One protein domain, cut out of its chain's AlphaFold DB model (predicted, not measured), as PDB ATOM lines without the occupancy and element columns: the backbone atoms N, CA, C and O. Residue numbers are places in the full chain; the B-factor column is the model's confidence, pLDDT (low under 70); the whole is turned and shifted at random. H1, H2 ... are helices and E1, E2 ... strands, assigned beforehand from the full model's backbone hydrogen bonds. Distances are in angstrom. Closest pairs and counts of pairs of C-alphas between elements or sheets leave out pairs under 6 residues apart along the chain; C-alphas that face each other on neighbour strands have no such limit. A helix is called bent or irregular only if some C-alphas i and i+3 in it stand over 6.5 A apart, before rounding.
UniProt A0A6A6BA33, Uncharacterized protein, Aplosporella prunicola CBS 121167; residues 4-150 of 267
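Overview. This is residues 4 to 150 of the 267 residues of an uncharacterized protein of Aplosporella prunicola CBS 121167 (UniProt A0A6A6BA33). A small three-strand sheet, E1 to E3, stands at one end of the domain and the hairpin of E6 and E7 at the other, with a loosely joined triangle of helices H2, H3 and H4 between them. H4 is the longest helix; the short hairpin of E4 and E5 packs through E5 on H3, and H5 and H6 lie between this part and the E6 and E7 end. The 147 printed residues hold six named helices and seven named strands, in the order H1 H2 E1 E2 E3 H3 H4 H5 E4 E5 H6 E6 E7, and the class is mixed, helices and strands. All three sheets are antiparallel: E1 - E2 - E3, E4 - E5 and E6 - E7. The whole is compact, with a radius of gyration of the C-alphas of 16.5 A and spans of 48 by 38 by 26 A.

Along the chain. E1 is residues 23 to 27, 13.4 A long, with C-alpha 23 at (286.155, 180.488, 133.513); E2 is 32 to 36, 13.3 A, and E3 is 40 to 42. H1 is residues 7 to 10 and H2 12 to 20, 12.7 A. H3 is 51 to 59, 12.4 A, and H4 68 to 84, 24.2 A, beginning at C-alpha 68 (303.612, 166.591, 122.924). H5 is 97 to 101, E4 103 to 105, E5 124 to 126, and H6 132 to 137, 10.3 A. E6 is 139 to 142 and E7 146 to 149, ending at C-alpha 149 (317.737, 163.073, 151.418).

Arrangement. E1, E2 and E3 form a meander, each strand the antiparallel neighbour of the one before; N 24 and O 35 are 2.7 A apart, and N 34 and O 41 2.9 A. H2 only grazes this sheet, with residues 17 to 20. H1 and H2 are close but not clearly touching, C-alphas of Leu 8 and Ala 14 being closest at 6.6 A. H2 touches H4, which touches it with residues 72 to 79 alone, at a shallow tilt of 17 degrees, the same way; the closest C-alphas, of Gln 16 and Ile 76, are 7.0 A apart. H3 and H4 are near each other, with 14 pairs of C-alphas within 10 A. The closest C-alphas of H3 and E5, of Glu 56 and Ile 124, are 5.2 A apart. In the hairpin of E4 and E5, N 104 and O 125 are 2.9 A apart, within hydrogen-bond range. H5 touches H6, closest at the C-alphas of Ala 98 and Met 135, 6.2 A. In the hairpin of E6 and E7, N 148 and O 140 are 2.7 A apart. Every O i to N i+4 pair is within hydrogen-bond range in H3 and H5, but 4 of 5 in H2, 11 of 13 in H4 and 0 of 2 in H6, where 1 of 3 O i to N i+3 pairs is; H1 is too short for an i+4 pair. H6 is only just irregular, C-alphas 133 and 136 being 6.7 A apart.

Size, cuts and confidence. The two C-alphas farthest apart, of Lys 29 and Leu 150, are 49.2 A apart. The printed part has no cut. The links H4 to H5 and E4 to E5 are long. The mean pLDDT of the printed part is 71.3, and 53 residues are under 70, among them 36 to 52, 114 to 122 and 128 to 138.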
ATOM      1  N   ALA A   4     285.084 164.592 134.465       62.53
ATOM      2  CA  ALA A   4     286.198 163.669 134.302       62.53
ATOM      3  C   ALA A   4     285.806 162.342 133.618       62.53
ATOM      4  O   ALA A   4     286.645 161.730 132.962       62.53
ATOM      5  N   SER A   5     284.539 161.921 133.719       64.75
ATOM      6  CA  SER A   5     284.011 160.710 133.072       64.75
ATOM      7  C   SER A   5     283.350 160.976 131.710       64.75
ATOM      8  O   SER A   5     282.647 160.111 131.193       64.75
ATOM      9  N   SER A   6     283.489 162.183 131.152       69.88
ATOM     10  CA  SER A   6     282.937 162.534 129.836       69.88
ATOM     11  C   SER A   6     283.817 162.000 128.695       69.88
ATOM     12  O   SER A   6     285.041 162.069 128.820       69.88
ATOM     13  N   PRO A   7     283.249 161.587 127.543       71.38
ATOM     14  CA  PRO A   7     284.024 161.222 126.349       71.38
ATOM     15  C   PRO A   7     284.985 162.325 125.880       71.38
ATOM     16  O   PRO A   7     286.065 162.052 125.361       71.38
ATOM     17  N   LEU A   8     284.633 163.596 126.110       68.50
ATOM     18  CA  LEU A   8     285.507 164.732 125.793       68.50
ATOM     19  C   LEU A   8     286.793 164.727 126.629       68.50
ATOM     20  O   LEU A   8     287.828 165.207 126.166       68.50
ATOM     21  N   ASN A   9     286.738 164.160 127.836       70.38
ATOM     22  CA  ASN A   9     287.851 164.117 128.773       70.38
ATOM     23  C   ASN A   9     288.878 163.019 128.446       70.38
ATOM     24  O   ASN A   9     289.947 163.000 129.048       70.38
ATOM     25  N   GLU A  10     288.615 162.154 127.459       73.69
ATOM     26  CA  GLU A  10     289.596 161.169 126.984       73.69
ATOM     27  C   GLU A  10     290.808 161.815 126.297       73.69
ATOM     28  O   GLU A  10     291.879 161.209 126.216       73.69
ATOM     29  N   ARG A  11     290.650 163.044 125.787       76.12
ATOM     30  CA  ARG A  11     291.697 163.768 125.059       76.12
ATOM     31  C   ARG A  11     292.573 164.552 126.026       76.12
ATOM     32  O   ARG A  11     292.073 165.341 126.829       76.12
ATOM     33  N   ALA A  12     293.889 164.436 125.887       69.88
ATOM     34  CA  ALA A  12     294.824 165.181 126.730       69.88
ATOM     35  C   ALA A  12     294.686 166.707 126.566       69.88
ATOM     36  O   ALA A  12     294.790 167.441 127.551       69.88
ATOM     37  N   LEU A  13     294.339 167.177 125.360       70.75
ATOM     38  CA  LEU A  13     294.033 168.587 125.077       70.75
ATOM     39  C   LEU A  13     292.843 169.116 125.890       70.75
ATOM     40  O   LEU A  13     292.877 170.261 126.332       70.75
ATOM     41  N   ALA A  14     291.845 168.276 126.193       73.62
ATOM     42  CA  ALA A  14     290.709 168.687 127.021       73.62
ATOM     43  C   ALA A  14     291.139 169.067 128.450       73.62
ATOM     44  O   ALA A  14     290.490 169.884 129.099       73.62
ATOM     45  N   THR A  15     292.263 168.527 128.940       69.38
ATOM     46  CA  THR A  15     292.833 168.950 130.228       69.38
ATOM     47  C   THR A  15     293.342 170.372 130.142       69.38
ATOM     48  O   THR A  15     293.084 171.160 131.035       69.38
ATOM     49  N   GLN A  16     294.072 170.714 129.080       70.00
ATOM     50  CA  GLN A  16     294.596 172.067 128.913       70.00
ATOM     51  C   GLN A  16     293.453 173.061 128.737       70.00
ATOM     52  O   GLN A  16     293.439 174.096 129.397       70.00
ATOM     53  N   GLU A  17     292.459 172.711 127.920       74.69
ATOM     54  CA  GLU A  17     291.230 173.488 127.762       74.69
ATOM     55  C   GLU A  17     290.553 173.724 129.120       74.69
ATOM     56  O   GLU A  17     290.168 174.851 129.419       74.69
ATOM     57  N   TRP A  18     290.482 172.714 129.989       72.94
ATOM     58  CA  TRP A  18     289.909 172.874 131.323       72.94
ATOM     59  C   TRP A  18     290.785 173.724 132.252       72.94
ATOM     60  O   TRP A  18     290.324 174.719 132.811       72.94
ATOM     61  N   LEU A  19     292.051 173.356 132.411       67.12
ATOM     62  CA  LEU A  19     292.948 173.925 133.415       67.12
ATOM     63  C   LEU A  19     293.399 175.348 133.094       67.12
ATOM     64  O   LEU A  19     293.658 176.134 134.007       67.12
ATOM     65  N   LEU A  20     293.521 175.680 131.808       69.12
ATOM     66  CA  LEU A  20     294.015 176.980 131.354       69.12
ATOM     67  C   LEU A  20     292.895 177.990 131.104       69.12
ATOM     68  O   LEU A  20     293.157 179.200 131.035       69.12
ATOM     69  N   SER A  21     291.652 177.524 130.991       70.06
ATOM     70  CA  SER A  21     290.508 178.404 130.790       70.06
ATOM     71  C   SER A  21     290.301 179.345 131.971       70.06
ATOM     72  O   SER A  21     290.433 178.992 133.141       70.06
ATOM     73  N   ARG A  22     289.961 180.601 131.661       68.31
ATOM     74  CA  ARG A  22     289.750 181.635 132.688       68.31
ATOM     75  C   ARG A  22     288.530 181.324 133.560       68.31
ATOM     76  O   ARG A  22     288.566 181.602 134.762       68.31
ATOM     77  N   ARG A  23     287.466 180.811 132.936       78.06
ATOM     78  CA  ARG A  23     286.155 180.488 133.513       78.06
ATOM     79  C   ARG A  23     285.516 179.383 132.669       78.06
ATOM     80  O   ARG A  23     285.460 179.524 131.452       78.06
ATOM     81  N   MET A  24     285.055 178.319 133.309       75.75
ATOM     82  CA  MET A  24     284.410 177.153 132.714       75.75
ATOM     83  C   MET A  24     283.194 176.803 133.562       75.75
ATOM     84  O   MET A  24     283.276 176.760 134.790       75.75
ATOM     85  N   LEU A  25     282.075 176.532 132.902       76.81
ATOM     86  CA  LEU A  25     280.873 176.027 133.543       76.81
ATOM     87  C   LEU A  25     280.539 174.680 132.910       76.81
ATOM     88  O   LEU A  25     280.285 174.603 131.710       76.81
ATOM     89  N   PHE A  26     280.570 173.621 133.713       72.38
ATOM     90  CA  PHE A  26     280.184 172.289 133.271       72.38
ATOM     91  C   PHE A  26     278.744 172.014 133.660       72.38
ATOM     92  O   PHE A  26     278.383 172.094 134.837       72.38
ATOM     93  N   TYR A  27     277.963 171.602 132.669       74.62
ATOM     94  CA  TYR A  27     276.651 171.011 132.872       74.62
ATOM     95  C   TYR A  27     276.806 169.495 132.814       74.62
ATOM     96  O   TYR A  27     277.132 168.930 131.769       74.62
ATOM     97  N   THR A  28     276.620 168.831 133.952       68.81
ATOM     98  CA  THR A  28     276.576 167.365 134.023       68.81
ATOM     99  C   THR A  28     275.175 166.912 134.404       68.81
ATOM    100  O   THR A  28     274.395 167.699 134.933       68.81
ATOM    101  N   LYS A  29     274.858 165.628 134.189       67.75
ATOM    102  CA  LYS A  29     273.554 165.059 134.574       67.75
ATOM    103  C   LYS A  29     273.233 165.194 136.071       67.75
ATOM    104  O   LYS A  29     272.069 165.134 136.430       67.75
ATOM    105  N   GLU A  30     274.248 165.333 136.924       65.12
ATOM    106  CA  GLU A  30     274.088 165.313 138.386       65.12
ATOM    107  C   GLU A  30     274.280 166.676 139.052       65.12
ATOM    108  O   GLU A  30     273.886 166.837 140.200       65.12
ATOM    109  N   CYS A  31     274.948 167.626 138.394       68.44
ATOM    110  CA  CYS A  31     275.284 168.913 139.003       68.44
ATOM    111  C   CYS A  31     275.845 169.912 137.987       68.44
ATOM    112  O   CYS A  31     276.372 169.535 136.928       68.44
ATOM    113  N   MET A  32     275.838 171.181 138.387       76.06
ATOM    114  CA  MET A  32     276.674 172.209 137.778       76.06
ATOM    115  C   MET A  32     278.017 172.325 138.509       76.06
ATOM    116  O   MET A  32     278.093 172.271 139.742       76.06
ATOM    117  N   ILE A  33     279.097 172.485 137.740       72.50
ATOM    118  CA  ILE A  33     280.440 172.734 138.278       72.50
ATOM    119  C   ILE A  33     280.974 174.020 137.668       72.50
ATOM    120  O   ILE A  33     281.168 174.107 136.455       72.50
ATOM    121  N   TRP A  34     281.247 174.999 138.522       72.56
ATOM    122  CA  TRP A  34     281.972 176.200 138.144       72.56
ATOM    123  C   TRP A  34     283.463 176.001 138.388       72.56
ATOM    124  O   TRP A  34     283.889 175.576 139.460       72.56
ATOM    125  N   SER A  35     284.267 176.344 137.395       70.75
ATOM    126  CA  SER A  35     285.716 176.284 137.458       70.75
ATOM    127  C   SER A  35     286.291 177.603 136.960       70.75
ATOM    128  O   SER A  35     286.039 178.034 135.839       70.75
ATOM    129  N   CYS A  36     287.048 178.295 137.800       69.50
ATOM    130  CA  CYS A  36     287.801 179.481 137.427       69.50
ATOM    131  C   CYS A  36     289.186 179.463 138.077       69.50
ATOM    132  O   CYS A  36     289.537 178.577 138.858       69.50
ATOM    133  N   ARG A  37     289.988 180.489 137.776       62.66
ATOM    134  CA  ARG A  37     291.360 180.628 138.300       62.66
ATOM    135  C   ARG A  37     291.460 180.655 139.825       62.66
ATOM    136  O   ARG A  37     292.538 180.412 140.351       62.66
ATOM    137  N   THR A  38     290.379 180.972 140.527       55.91
ATOM    138  CA  THR A  38     290.369 181.081 141.990       55.91
ATOM    139  C   THR A  38     289.537 179.993 142.654       55.91
ATOM    140  O   THR A  38     289.865 179.587 143.761       55.91
ATOM    141  N   ILE A  39     288.496 179.488 141.991       59.06
ATOM    142  CA  ILE A  39     287.495 178.610 142.600       59.06
ATOM    143  C   ILE A  39     287.145 177.489 141.624       59.06
ATOM    144  O   ILE A  39     286.738 177.750 140.497       59.06
ATOM    145  N   ASN A  40     287.256 176.244 142.080       65.00
ATOM    146  CA  ASN A  40     286.641 175.082 141.444       65.00
ATOM    147  C   ASN A  40     285.575 174.569 142.403       65.00
ATOM    148  O   ASN A  40     285.915 173.949 143.404       65.00
ATOM    149  N   GLN A  41     284.311 174.869 142.132       61.47
ATOM    150  CA  GLN A  41     283.219 174.603 143.053       61.47
ATOM    151  C   GLN A  41     282.094 173.868 142.338       61.47
ATOM    152  O   GLN A  41     281.533 174.330 141.342       61.47
ATOM    153  N   ARG A  42     281.772 172.697 142.876       63.16
ATOM    154  CA  ARG A  42     280.539 171.982 142.572       63.16
ATOM    155  C   ARG A  42     279.375 172.661 143.293       63.16
ATOM    156  O   ARG A  42     279.579 173.261 144.345       63.16
ATOM    157  N   GLU A  43     278.161 172.513 142.782       58.03
ATOM    158  CA  GLU A  43     276.933 172.920 143.487       58.03
ATOM    159  C   GLU A  43     276.885 172.393 144.941       58.03
ATOM    160  O   GLU A  43     276.455 173.093 145.855       58.03
ATOM    161  N   THR A  44     277.477 171.217 145.186       53.03
ATOM    162  CA  THR A  44     277.641 170.577 146.504       53.03
ATOM    163  C   THR A  44     278.839 171.077 147.337       53.03
ATOM    164  O   THR A  44     279.104 170.537 148.406       53.03
ATOM    165  N   ARG A  45     279.560 172.118 146.892       49.53
ATOM    166  CA  ARG A  45     280.742 172.750 147.530       49.53
ATOM    167  C   ARG A  45     282.037 171.920 147.607       49.53
ATOM    168  O   ARG A  45     282.991 172.354 148.245       49.53
ATOM    169  N   GLU A  46     282.128 170.790 146.912       42.59
ATOM    170  CA  GLU A  46     283.378 170.020 146.795       42.59
ATOM    171  C   GLU A  46     284.396 170.726 145.876       42.59
ATOM    172  O   GLU A  46     284.028 171.229 144.808       42.59
ATOM    173  N   CYS A  47     285.676 170.753 146.277       45.47
ATOM    174  CA  CYS A  47     286.749 171.456 145.567       45.47
ATOM    175  C   CYS A  47     287.708 170.485 144.855       45.47
ATOM    176  O   CYS A  47     288.314 169.616 145.481       45.47
ATOM    177  N   PHE A  48     287.884 170.663 143.543       47.53
ATOM    178  CA  PHE A  48     288.876 169.953 142.724       47.53
ATOM    179  C   PHE A  48     290.151 170.806 142.639       47.53
ATOM    180  O   PHE A  48     290.275 171.650 141.748       47.53
ATOM    181  N   GLY A  49     291.058 170.662 143.610       53.03
ATOM    182  CA  GLY A  49     292.232 171.541 143.745       53.03
ATOM    183  C   GLY A  49     293.586 170.847 143.899       53.03
ATOM    184  O   GLY A  49     294.581 171.539 144.068       53.03
ATOM    185  N   ASP A  50     293.643 169.516 143.861       65.31
ATOM    186  CA  ASP A  50     294.901 168.792 144.062       65.31
ATOM    187  C   ASP A  50     295.661 168.629 142.738       65.31
ATOM    188  O   ASP A  50     295.175 167.991 141.799       65.31
ATOM    189  N   VAL A  51     296.853 169.222 142.659       66.50
ATOM    190  CA  VAL A  51     297.721 169.178 141.474       66.50
ATOM    191  C   VAL A  51     298.177 167.750 141.171       66.50
ATOM    192  O   VAL A  51     298.277 167.386 139.998       66.50
ATOM    193  N   ALA A  52     298.371 166.916 142.200       67.06
ATOM    194  CA  ALA A  52     298.722 165.511 142.022       67.06
ATOM    195  C   ALA A  52     297.643 164.795 141.195       67.06
ATOM    196  O   ALA A  52     297.941 164.221 140.150       67.06
ATOM    197  N   ARG A  53     296.366 164.964 141.570       71.31
ATOM    198  CA  ARG A  53     295.219 164.415 140.823       71.31
ATOM    199  C   ARG A  53     295.142 164.916 139.387       71.31
ATOM    200  O   ARG A  53     294.765 164.165 138.494       71.31
ATOM    201  N   MET A  54     295.510 166.169 139.136       72.75
ATOM    202  CA  MET A  54     295.516 166.705 137.775       72.75
ATOM    203  C   MET A  54     296.561 166.023 136.886       72.75
ATOM    204  O   MET A  54     296.283 165.757 135.719       72.75
ATOM    205  N   ILE A  55     297.746 165.729 137.428       75.75
ATOM    206  CA  ILE A  55     298.803 165.001 136.711       75.75
ATOM    207  C   ILE A  55     298.384 163.542 136.489       75.75
ATOM    208  O   ILE A  55     298.514 163.029 135.375       75.75
ATOM    209  N   GLU A  56     297.812 162.898 137.509       77.88
ATOM    210  CA  GLU A  56     297.242 161.549 137.405       77.88
ATOM    211  C   GLU A  56     296.187 161.460 136.296       77.88
ATOM    212  O   GLU A  56     296.231 160.551 135.463       77.88
ATOM    213  N   ASP A  57     295.269 162.426 136.247       75.81
ATOM    214  CA  ASP A  57     294.230 162.510 135.224       75.81
ATOM    215  C   ASP A  57     294.796 162.853 133.852       75.81
ATOM    216  O   ASP A  57     294.256 162.403 132.848       75.81
ATOM    217  N   TYR A  58     295.843 163.674 133.762       76.69
ATOM    218  CA  TYR A  58     296.475 163.987 132.482       76.69
ATOM    219  C   TYR A  58     297.182 162.757 131.904       76.69
ATOM    220  O   TYR A  58     297.070 162.463 130.714       76.69
ATOM    221  N   SER A  59     297.880 162.005 132.758       77.94
ATOM    222  CA  SER A  59     298.695 160.851 132.366       77.94
ATOM    223  C   SER A  59     297.890 159.690 131.762       77.94
ATOM    224  O   SER A  59     298.441 158.898 130.999       77.94
ATOM    225  N   THR A  60     296.594 159.571 132.076       76.19
ATOM    226  CA  THR A  60     295.706 158.536 131.511       76.19
ATOM    227  C   THR A  60     295.127 158.917 130.149       76.19
ATOM    228  O   THR A  60     294.527 158.070 129.484       76.19
ATOM    229  N   ARG A  61     295.277 160.172 129.714       78.00
ATOM    230  CA  ARG A  61     294.605 160.682 128.515       78.00
ATOM    231  C   ARG A  61     295.352 160.342 127.236       78.00
ATOM    232  O   ARG A  61     296.578 160.237 127.185       78.00
ATOM    233  N   LYS A  62     294.575 160.226 126.162       77.25
ATOM    234  CA  LYS A  62     295.071 159.947 124.817       77.25
ATOM    235  C   LYS A  62     295.672 161.220 124.222       77.25
ATOM    236  O   LYS A  62     295.045 162.283 124.224       77.25
ATOM    237  N   LEU A  63     296.886 161.090 123.697       71.56
ATOM    238  CA  LEU A  63     297.584 162.121 122.935       71.56
ATOM    239  C   LEU A  63     297.667 161.694 121.476       71.56
ATOM    240  O   LEU A  63     297.928 160.529 121.189       71.56
ATOM    241  N   THR A  64     297.502 162.648 120.566       77.62
ATOM    242  CA  THR A  64     297.720 162.417 119.132       77.62
ATOM    243  C   THR A  64     299.198 162.170 118.829       77.62
ATOM    244  O   THR A  64     299.520 161.360 117.966       77.62
ATOM    245  N   ARG A  65     300.101 162.842 119.554       75.00
ATOM    246  CA  ARG A  65     301.553 162.660 119.457       75.00
ATOM    247  C   ARG A  65     302.145 162.477 120.859       75.00
ATOM    248  O   ARG A  65     301.986 163.371 121.690       75.00
ATOM    249  N   PRO A  66     302.833 161.357 121.151       71.31
ATOM    250  CA  PRO A  66     303.444 161.126 122.463       71.31
ATOM    251  C   PRO A  66     304.472 162.193 122.868       71.31
ATOM    252  O   PRO A  66     304.585 162.512 124.049       71.31
ATOM    253  N   THR A  67     305.176 162.779 121.895       74.75
ATOM    254  CA  THR A  67     306.166 163.853 122.097       74.75
ATOM    255  C   THR A  67     305.567 165.116 122.706       74.75
ATOM    256  O   THR A  67     306.244 165.821 123.448       74.75
ATOM    257  N   ASP A  68     304.283 165.377 122.455       77.38
ATOM    258  CA  ASP A  68     303.612 166.591 122.924       77.38
ATOM    259  C   ASP A  68     303.295 166.516 124.425       77.38
ATOM    260  O   ASP A  68     302.957 167.529 125.032       77.38
ATOM    261  N   ARG A  69     303.429 165.333 125.050       77.69
ATOM    262  CA  ARG A  69     303.120 165.108 126.469       77.69
ATOM    263  C   ARG A  69     303.912 166.036 127.384       77.69
ATOM    264  O   ARG A  69     303.322 166.657 128.261       77.69
ATOM    265  N   LEU A  70     305.230 166.110 127.187       77.44
ATOM    266  CA  LEU A  70     306.114 166.888 128.060       77.44
ATOM    267  C   LEU A  70     305.876 168.388 127.888       77.44
ATOM    268  O   LEU A  70     305.671 169.073 128.879       77.44
ATOM    269  N   ILE A  71     305.778 168.860 126.643       81.38
ATOM    270  CA  ILE A  71     305.473 170.265 126.321       81.38
ATOM    271  C   ILE A  71     304.122 170.669 126.927       81.38
ATOM    272  O   ILE A  71     303.945 171.752 127.488       81.38
ATOM    273  N   ALA A  72     303.137 169.779 126.834       80.75
ATOM    274  CA  ALA A  72     301.811 170.040 127.353       80.75
ATOM    275  C   ALA A  72     301.758 170.078 128.886       80.75
ATOM    276  O   ALA A  72     301.030 170.911 129.436       80.75
ATOM    277  N   LEU A  73     302.513 169.203 129.557       78.75
ATOM    278  CA  LEU A  73     302.681 169.210 131.010       78.75
ATOM    279  C   LEU A  73     303.463 170.438 131.479       78.75
ATOM    280  O   LEU A  73     303.048 171.064 132.448       78.75
ATOM    281  N   GLU A  74     304.517 170.832 130.768       81.81
ATOM    282  CA  GLU A  74     305.292 172.048 131.035       81.81
ATOM    283  C   GLU A  74     304.388 173.288 131.020       81.81
ATOM    284  O   GLU A  74     304.368 174.061 131.976       81.81
ATOM    285  N   GLY A  75     303.511 173.409 130.018       81.31
ATOM    286  CA  GLY A  75     302.525 174.491 129.970       81.31
ATOM    287  C   GLY A  75     301.526 174.490 131.141       81.31
ATOM    288  O   GLY A  75     301.099 175.560 131.588       81.31
ATOM    289  N   ILE A  76     301.145 173.314 131.658       78.88
ATOM    290  CA  ILE A  76     300.301 173.190 132.862       78.88
ATOM    291  C   ILE A  76     301.094 173.621 134.103       78.88
ATOM    292  O   ILE A  76     300.591 174.415 134.903       78.88
ATOM    293  N   ILE A  77     302.330 173.136 134.233       80.50
ATOM    294  CA  ILE A  77     303.245 173.433 135.337       80.50
ATOM    295  C   ILE A  77     303.479 174.946 135.443       80.50
ATOM    296  O   ILE A  77     303.186 175.539 136.483       80.50
ATOM    297  N   ASP A  78     303.854 175.600 134.345       81.38
ATOM    298  CA  ASP A  78     304.105 177.045 134.274       81.38
ATOM    299  C   ASP A  78     302.938 177.894 134.786       81.38
ATOM    300  O   ASP A  78     303.102 178.955 135.402       81.38
ATOM    301  N   LYS A  79     301.717 177.456 134.482       77.38
ATOM    302  CA  LYS A  79     300.494 178.176 134.842       77.38
ATOM    303  C   LYS A  79     300.125 177.940 136.299       77.38
ATOM    304  O   LYS A  79     299.686 178.879 136.965       77.38
ATOM    305  N   LEU A  80     300.334 176.726 136.794       75.19
ATOM    306  CA  LEU A  80     300.092 176.362 138.185       75.19
ATOM    307  C   LEU A  80     301.122 176.970 139.139       75.19
ATOM    308  O   LEU A  80     300.717 177.483 140.178       75.19
ATOM    309  N   GLN A  81     302.408 177.016 138.773       79.00
ATOM    310  CA  GLN A  81     303.448 177.684 139.568       79.00
ATOM    311  C   GLN A  81     303.081 179.146 139.843       79.00
ATOM    312  O   GLN A  81     303.107 179.599 140.988       79.00
ATOM    313  N   LYS A  82     302.632 179.862 138.803       77.81
ATOM    314  CA  LYS A  82     302.180 181.262 138.907       77.81
ATOM    315  C   LYS A  82     300.917 181.418 139.754       77.81
ATOM    316  O   LYS A  82     300.761 182.429 140.428       77.81
ATOM    317  N   ARG A  83     300.000 180.449 139.698       72.06
ATOM    318  CA  ARG A  83     298.725 180.485 140.432       72.06
ATOM    319  C   ARG A  83     298.906 180.187 141.919       72.06
ATOM    320  O   ARG A  83     298.315 180.873 142.745       72.06
ATOM    321  N   ASN A  84     299.675 179.151 142.235       69.06
ATOM    322  CA  ASN A  84     299.785 178.598 143.583       69.06
ATOM    323  C   ASN A  84     300.979 179.178 144.362       69.06
ATOM    324  O   ASN A  84     301.167 178.821 145.519       69.06
ATOM    325  N   ASN A  85     301.770 180.067 143.743       72.50
ATOM    326  CA  ASN A  85     302.992 180.640 144.314       72.50
ATOM    327  C   ASN A  85     303.955 179.562 144.846       72.50
ATOM    328  O   ASN A  85     304.509 179.666 145.937       72.50
ATOM    329  N   THR A  86     304.109 178.496 144.062       73.06
ATOM    330  CA  THR A  86     304.939 177.331 144.375       73.06
ATOM    331  C   THR A  86     305.911 177.082 143.228       73.06
ATOM    332  O   THR A  86     305.683 177.516 142.093       73.06
ATOM    333  N   LYS A  87     307.011 176.389 143.513       81.38
ATOM    334  CA  LYS A  87     308.037 176.067 142.520       81.38
ATOM    335  C   LYS A  87     307.933 174.595 142.143       81.38
ATOM    336  O   LYS A  87     307.828 173.741 143.019       81.38
ATOM    337  N   CYS A  88     307.963 174.321 140.845       79.31
ATOM    338  CA  CYS A  88     308.092 172.980 140.300       79.31
ATOM    339  C   CYS A  88     309.511 172.843 139.746       79.31
ATOM    340  O   CYS A  88     309.933 173.671 138.940       79.31
ATOM    341  N   LEU A  89     310.256 171.845 140.213       80.06
ATOM    342  CA  LEU A  89     311.584 171.509 139.707       80.06
ATOM    343  C   LEU A  89     311.496 170.156 139.012       80.06
ATOM    344  O   LEU A  89     311.135 169.170 139.646       80.06
ATOM    345  N   GLN A  90     311.793 170.113 137.711       75.75
ATOM    346  CA  GLN A  90     311.806 168.874 136.917       75.75
ATOM    347  C   GLN A  90     310.516 168.029 137.044       75.75
ATOM    348  O   GLN A  90     310.558 166.802 137.009       75.75
ATOM    349  N   GLY A  91     309.359 168.678 137.216       74.62
ATOM    350  CA  GLY A  91     308.066 168.008 137.402       74.62
ATOM    351  C   GLY A  91     307.666 167.728 138.858       74.62
ATOM    352  O   GLY A  91     306.556 167.251 139.072       74.62
ATOM    353  N   ILE A  92     308.508 168.067 139.845       77.25
ATOM    354  CA  ILE A  92     308.246 167.878 141.281       77.25
ATOM    355  C   ILE A  92     307.938 169.221 141.958       77.25
ATOM    356  O   ILE A  92     308.751 170.148 141.937       77.25
ATOM    357  N   TRP A  93     306.777 169.338 142.602       78.81
ATOM    358  CA  TRP A  93     306.388 170.526 143.374       78.81
ATOM    359  C   TRP A  93     307.069 170.570 144.744       78.81
ATOM    360  O   TRP A  93     307.016 169.608 145.512       78.81
ATOM    361  N   LEU A  94     307.681 171.710 145.078       75.12
ATOM    362  CA  LEU A  94     308.515 171.854 146.274       75.12
ATOM    363  C   LEU A  94     307.754 171.876 147.604       75.12
ATOM    364  O   LEU A  94     308.370 171.668 148.646       75.12
ATOM    365  N   ASP A  95     306.451 172.113 147.590       71.25
ATOM    366  CA  ASP A  95     305.580 172.112 148.772       71.25
ATOM    367  C   ASP A  95     305.029 170.718 149.123       71.25
ATOM    368  O   ASP A  95     304.574 170.490 150.245       71.25
ATOM    369  N   THR A  96     305.088 169.778 148.178       69.38
ATOM    370  CA  THR A  96     304.467 168.444 148.248       69.38
ATOM    371  C   THR A  96     305.437 167.341 147.787       69.38
ATOM    372  O   THR A  96     305.018 166.300 147.285       69.38
ATOM    373  N   ARG A  97     306.752 167.569 147.963       71.00
ATOM    374  CA  ARG A  97     307.864 166.761 147.409       71.00
ATOM    375  C   ARG A  97     307.761 165.264 147.709       71.00
ATOM    376  O   ARG A  97     307.946 164.457 146.809       71.00
ATOM    377  N   ALA A  98     307.484 164.891 148.960       67.94
ATOM    378  CA  ALA A  98     307.554 163.495 149.403       67.94
ATOM    379  C   ALA A  98     306.516 162.595 148.715       67.94
ATOM    380  O   ALA A  98     306.860 161.517 148.242       67.94
ATOM    381  N   ASP A  99     305.274 163.071 148.596       70.50
ATOM    382  CA  ASP A  99     304.177 162.320 147.970       70.50
ATOM    383  C   ASP A  99     304.412 162.109 146.468       70.50
ATOM    384  O   ASP A  99     303.980 161.117 145.885       70.50
ATOM    385  N   GLN A 100     305.129 163.037 145.830       75.31
ATOM    386  CA  GLN A 100     305.390 163.006 144.393       75.31
ATOM    387  C   GLN A 100     306.548 162.105 143.979       75.31
ATOM    388  O   GLN A 100     306.644 161.738 142.809       75.31
ATOM    389  N   LEU A 101     307.426 161.745 144.916       77.31
ATOM    390  CA  LEU A 101     308.510 160.798 144.658       77.31
ATOM    391  C   LEU A 101     308.013 159.348 144.637       77.31
ATOM    392  O   LEU A 101     308.658 158.494 144.038       77.31
ATOM    393  N   LEU A 102     306.863 159.073 145.258       77.81
ATOM    394  CA  LEU A 102     306.271 157.741 145.348       77.81
ATOM    395  C   LEU A 102     305.143 157.570 144.333       77.81
ATOM    396  O   LEU A 102     303.979 157.383 144.689       77.81
ATOM    397  N   TRP A 103     305.478 157.664 143.053       80.75
ATOM    398  CA  TRP A 103     304.525 157.403 141.986       80.75
ATOM    399  C   TRP A 103     304.674 155.982 141.441       80.75
ATOM    400  O   TRP A 103     305.760 155.411 141.441       80.75
ATOM    401  N   PHE A 104     303.578 155.419 140.942       78.50
ATOM    402  CA  PHE A 104     303.564 154.129 140.260       78.50
ATOM    403  C   PHE A 104     302.730 154.210 138.980       78.50
ATOM    404  O   PHE A 104     301.744 154.958 138.926       78.50
ATOM    405  N   PRO A 105     303.095 153.477 137.916       80.06
ATOM    406  CA  PRO A 105     302.267 153.411 136.728       80.06
ATOM    407  C   PRO A 105     301.164 152.362 136.897       80.06
ATOM    408  O   PRO A 105     301.355 151.324 137.512       80.06
ATOM    409  N   LEU A 106     300.002 152.610 136.301       78.94
ATOM    410  CA  LEU A 106     298.862 151.691 136.250       78.94
ATOM    411  C   LEU A 106     299.060 150.568 135.221       78.94
ATOM    412  O   LEU A 106     298.287 149.611 135.190       78.94
ATOM    413  N   LYS A 107     300.047 150.714 134.333       79.31
ATOM    414  CA  LYS A 107     300.392 149.772 133.265       79.31
ATOM    415  C   LYS A 107     301.902 149.724 133.102       79.31
ATOM    416  O   LYS A 107     302.556 150.746 133.283       79.31
ATOM    417  N   LEU A 108     302.410 148.574 132.668       78.06
ATOM    418  CA  LEU A 108     303.828 148.390 132.384       78.06
ATOM    419  C   LEU A 108     304.302 149.455 131.396       78.06
ATOM    420  O   LEU A 108     303.743 149.609 130.302       78.06
ATOM    421  N   ALA A 109     305.315 150.205 131.809       77.75
ATOM    422  CA  ALA A 109     305.991 151.152 130.954       77.75
ATOM    423  C   ALA A 109     306.828 150.390 129.927       77.75
ATOM    424  O   ALA A 109     307.425 149.356 130.211       77.75
ATOM    425  N   LYS A 110     306.875 150.931 128.713       76.69
ATOM    426  CA  LYS A 110     307.729 150.420 127.645       76.69
ATOM    427  C   LYS A 110     308.584 151.560 127.124       76.69
ATOM    428  O   LYS A 110     308.101 152.375 126.329       76.69
ATOM    429  N   ARG A 111     309.832 151.664 127.595       73.94
ATOM    430  CA  ARG A 111     310.754 152.733 127.162       73.94
ATOM    431  C   ARG A 111     311.148 152.601 125.696       73.94
ATOM    432  O   ARG A 111     311.317 153.616 125.026       73.94
ATOM    433  N   THR A 112     311.243 151.374 125.186       71.44
ATOM    434  CA  THR A 112     311.604 151.072 123.788       71.44
ATOM    435  C   THR A 112     310.595 151.609 122.775       71.44
ATOM    436  O   THR A 112     310.977 151.988 121.673       71.44
ATOM    437  N   GLU A 113     309.317 151.689 123.152       70.88
ATOM    438  CA  GLU A 113     308.243 152.230 122.311       70.88
ATOM    439  C   GLU A 113     308.171 153.769 122.363       70.88
ATOM    440  O   GLU A 113     307.433 154.385 121.591       70.88
ATOM    441  N   ASN A 114     308.926 154.414 123.262       67.31
ATOM    442  CA  ASN A 114     308.934 155.862 123.410       67.31
ATOM    443  C   ASN A 114     310.144 156.478 122.686       67.31
ATOM    444  O   ASN A 114     311.280 156.207 123.080       67.31
ATOM    445  N   PRO A 115     309.950 157.377 121.701       68.12
ATOM    446  CA  PRO A 115     311.062 158.046 121.015       68.12
ATOM    447  C   PRO A 115     311.970 158.845 121.962       68.12
ATOM    448  O   PRO A 115     313.134 159.076 121.650       68.12
ATOM    449  N   LEU A 116     311.463 159.240 123.131       66.50
ATOM    450  CA  LEU A 116     312.219 159.961 124.154       66.50
ATOM    451  C   LEU A 116     312.999 159.035 125.103       66.50
ATOM    452  O   LEU A 116     313.684 159.533 125.990       66.50
ATOM    453  N   LYS A 117     312.880 157.702 124.967       66.62
ATOM    454  CA  LYS A 117     313.452 156.675 125.869       66.62
ATOM    455  C   LYS A 117     313.105 156.845 127.356       66.62
ATOM    456  O   LYS A 117     313.682 156.182 128.213       66.62
ATOM    457  N   VAL A 118     312.145 157.709 127.668       65.12
ATOM    458  CA  VAL A 118     311.561 157.849 129.001       65.12
ATOM    459  C   VAL A 118     310.403 156.863 129.155       65.12
ATOM    460  O   VAL A 118     309.794 156.482 128.145       65.12
ATOM    461  N   PRO A 119     310.055 156.454 130.387       59.78
ATOM    462  CA  PRO A 119     308.918 155.571 130.621       59.78
ATOM    463  C   PRO A 119     307.676 156.120 129.918       59.78
ATOM    464  O   PRO A 119     307.284 157.271 130.132       59.78
ATOM    465  N   SER A 120     307.048 155.318 129.054       59.22
ATOM    466  CA  SER A 120     305.761 155.641 128.424       59.22
ATOM    467  C   SER A 120     304.632 155.498 129.450       59.22
ATOM    468  O   SER A 120     303.701 154.713 129.294       59.22
ATOM    469  N   CYS A 121     304.725 156.261 130.534       60.25
ATOM    470  CA  CYS A 121     303.835 156.208 131.676       60.25
ATOM    471  C   CYS A 121     302.421 156.654 131.266       60.25
ATOM    472  O   CYS A 121     302.100 157.839 131.170       60.25
ATOM    473  N   HIS A 122     301.575 155.681 130.935       66.94
ATOM    474  CA  HIS A 122     300.147 155.884 130.732       66.94
ATOM    475  C   HIS A 122     299.437 155.543 132.034       66.94
ATOM    476  O   HIS A 122     299.358 154.378 132.416       66.94
ATOM    477  N   GLY A 123     298.911 156.572 132.693       74.94
ATOM    478  CA  GLY A 123     298.250 156.448 133.984       74.94
ATOM    479  C   GLY A 123     299.238 156.292 135.127       74.94
ATOM    480  O   GLY A 123     299.505 155.186 135.560       74.94
ATOM    481  N   ILE A 124     299.759 157.403 135.625       79.81
ATOM    482  CA  ILE A 124     300.499 157.473 136.882       79.81
ATOM    483  C   ILE A 124     299.504 157.659 138.029       79.81
ATOM    484  O   ILE A 124     298.463 158.311 137.866       79.81
ATOM    485  N   ARG A 125     299.829 157.093 139.188       79.62
ATOM    486  CA  ARG A 125     299.214 157.399 140.479       79.62
ATOM    487  C   ARG A 125     300.285 157.721 141.502       79.62
ATOM    488  O   ARG A 125     301.354 157.121 141.477       79.62
ATOM    489  N   TYR A 126     299.986 158.664 142.380       78.69
ATOM    490  CA  TYR A 126     300.807 158.965 143.538       78.69
ATOM    491  C   TYR A 126     300.306 158.170 144.729       78.69
ATOM    492  O   TYR A 126     299.108 158.108 145.029       78.69
ATOM    493  N   GLN A 127     301.249 157.571 145.432       75.94
ATOM    494  CA  GLN A 127     300.977 156.889 146.668       75.94
ATOM    495  C   GLN A 127     300.676 157.920 147.757       75.94
ATOM    496  O   GLN A 127     301.481 158.800 148.054       75.94
ATOM    497  N   LYS A 128     299.494 157.824 148.366       69.69
ATOM    498  CA  LYS A 128     299.105 158.752 149.431       69.69
ATOM    499  C   LYS A 128     299.842 158.412 150.718       69.69
ATOM    500  O   LYS A 128     299.574 157.369 151.314       69.69
ATOM    501  N   ILE A 129     300.686 159.324 151.191       67.12
ATOM    502  CA  ILE A 129     301.334 159.195 152.494       67.12
ATOM    503  C   ILE A 129     300.523 159.983 153.532       67.12
ATOM    504  O   ILE A 129     300.374 161.207 153.480       67.12
ATOM    505  N   CYS A 130     299.980 159.287 154.528       61.06
ATOM    506  CA  CYS A 130     299.335 159.954 155.655       61.06
ATOM    507  C   CYS A 130     300.379 160.765 156.445       61.06
ATOM    508  O   CYS A 130     301.389 160.219 156.870       61.06
ATOM    509  N   HIS A 131     300.105 162.048 156.707       57.75
ATOM    510  CA  HIS A 131     300.999 162.978 157.427       57.75
ATOM    511  C   HIS A 131     302.293 163.387 156.688       57.75
ATOM    512  O   HIS A 131     303.209 163.930 157.314       57.75
ATOM    513  N   ALA A 132     302.325 163.264 155.357       57.47
ATOM    514  CA  ALA A 132     303.442 163.673 154.495       57.47
ATOM    515  C   ALA A 132     303.930 165.117 154.686       57.47
ATOM    516  O   ALA A 132     305.089 165.440 154.433       57.47
ATOM    517  N   LYS A 133     303.061 166.009 155.182       57.47
ATOM    518  CA  LYS A 133     303.356 167.439 155.369       57.47
ATOM    519  C   LYS A 133     304.561 167.727 156.266       57.47
ATOM    520  O   LYS A 133     305.015 168.860 156.275       57.47
ATOM    521  N   LYS A 134     305.073 166.764 157.040       62.31
ATOM    522  CA  LYS A 134     306.301 166.934 157.842       62.31
ATOM    523  C   LYS A 134     307.573 166.451 157.130       62.31
ATOM    524  O   LYS A 134     308.666 166.718 157.618       62.31
ATOM    525  N   MET A 135     307.443 165.785 155.982       60.53
ATOM    526  CA  MET A 135     308.542 165.117 155.278       60.53
ATOM    527  C   MET A 135     309.384 166.041 154.399       60.53
ATOM    528  O   MET A 135     310.498 165.671 154.051       60.53
ATOM    529  N   TYR A 136     308.923 167.259 154.087       59.78
ATOM    530  CA  TYR A 136     309.740 168.231 153.342       59.78
ATOM    531  C   TYR A 136     311.079 168.540 154.036       59.78
ATOM    532  O   TYR A 136     312.014 168.974 153.383       59.78
ATOM    533  N   ARG A 137     311.190 168.304 155.354       64.94
ATOM    534  CA  ARG A 137     312.437 168.479 156.118       64.94
ATOM    535  C   ARG A 137     313.486 167.405 155.834       64.94
ATOM    536  O   ARG A 137     314.648 167.614 156.153       64.94
ATOM    537  N   LEU A 138     313.067 166.257 155.306       67.44
ATOM    538  CA  LEU A 138     313.949 165.140 154.974       67.44
ATOM    539  C   LEU A 138     314.434 165.203 153.524       67.44
ATOM    540  O   LEU A 138     315.329 164.449 153.172       67.44
ATOM    541  N   LEU A 139     313.830 166.061 152.698       72.81
ATOM    542  CA  LEU A 139     314.051 166.147 151.258       72.81
ATOM    543  C   LEU A 139     314.372 167.591 150.883       72.81
ATOM    544  O   LEU A 139     313.456 168.405 150.693       72.81
ATOM    545  N   ASP A 140     315.656 167.899 150.743       76.06
ATOM    546  CA  ASP A 140     316.097 169.192 150.238       76.06
ATOM    547  C   ASP A 140     316.581 169.109 148.791       76.06
ATOM    548  O   ASP A 140     317.015 168.058 148.330       76.06
ATOM    549  N   VAL A 141     316.453 170.206 148.049       74.06
ATOM    550  CA  VAL A 141     316.932 170.278 146.667       74.06
ATOM    551  C   VAL A 141     317.981 171.374 146.580       74.06
ATOM    552  O   VAL A 141     317.653 172.557 146.652       74.06
ATOM    553  N   GLU A 142     319.226 170.959 146.388       79.50
ATOM    554  CA  GLU A 142     320.378 171.826 146.179       79.50
ATOM    555  C   GLU A 142     320.607 172.041 144.674       79.50
ATOM    556  O   GLU A 142     320.439 171.127 143.857       79.50
ATOM    557  N   ASP A 143     320.931 173.281 144.297       78.50
ATOM    558  CA  ASP A 143     321.239 173.702 142.921       78.50
ATOM    559  C   ASP A 143     320.221 173.266 141.852       78.50
ATOM    560  O   ASP A 143     320.545 173.102 140.676       78.50
ATOM    561  N   GLU A 144     318.968 173.046 142.263       78.31
ATOM    562  CA  GLU A 144     317.859 172.562 141.428       78.31
ATOM    563  C   GLU A 144     318.076 171.194 140.755       78.31
ATOM    564  O   GLU A 144     317.252 170.761 139.944       78.31
ATOM    565  N   LYS A 145     319.170 170.505 141.085       76.44
ATOM    566  CA  LYS A 145     319.599 169.265 140.423       76.44
ATOM    567  C   LYS A 145     319.905 168.143 141.399       76.44
ATOM    568  O   LYS A 145     319.806 166.979 141.015       76.44
ATOM    569  N   ILE A 146     320.276 168.474 142.631       78.50
ATOM    570  CA  ILE A 146     320.694 167.502 143.634       78.50
ATOM    571  C   ILE A 146     319.575 167.379 144.660       78.50
ATOM    572  O   ILE A 146     319.286 168.318 145.393       78.50
ATOM    573  N   LEU A 147     318.936 166.211 144.715       76.44
ATOM    574  CA  LEU A 147     318.000 165.880 145.785       76.44
ATOM    575  C   LEU A 147     318.798 165.328 146.972       76.44
ATOM    576  O   LEU A 147     319.268 164.192 146.939       76.44
ATOM    577  N   GLN A 148     318.949 166.135 148.017       77.69
ATOM    578  CA  GLN A 148     319.507 165.705 149.290       77.69
ATOM    579  C   GLN A 148     318.416 165.039 150.124       77.69
ATOM    580  O   GLN A 148     317.358 165.623 150.371       77.69
ATOM    581  N   VAL A 149     318.679 163.816 150.582       75.06
ATOM    582  CA  VAL A 149     317.737 163.073 151.418       75.06
ATOM    583  C   VAL A 149     318.396 162.653 152.720       75.06
ATOM    584  O   VAL A 149     319.420 161.973 152.714       75.06
ATOM    585  N   LEU A 150     317.787 163.027 153.842       72.50
ATOM    586  CA  LEU A 150     318.171 162.541 155.164       72.50
ATOM    587  C   LEU A 150     317.349 161.293 155.489       72.50
ATOM    588  O   LEU A 150     316.138 161.380 155.694       72.50
TER     589      LEU A 150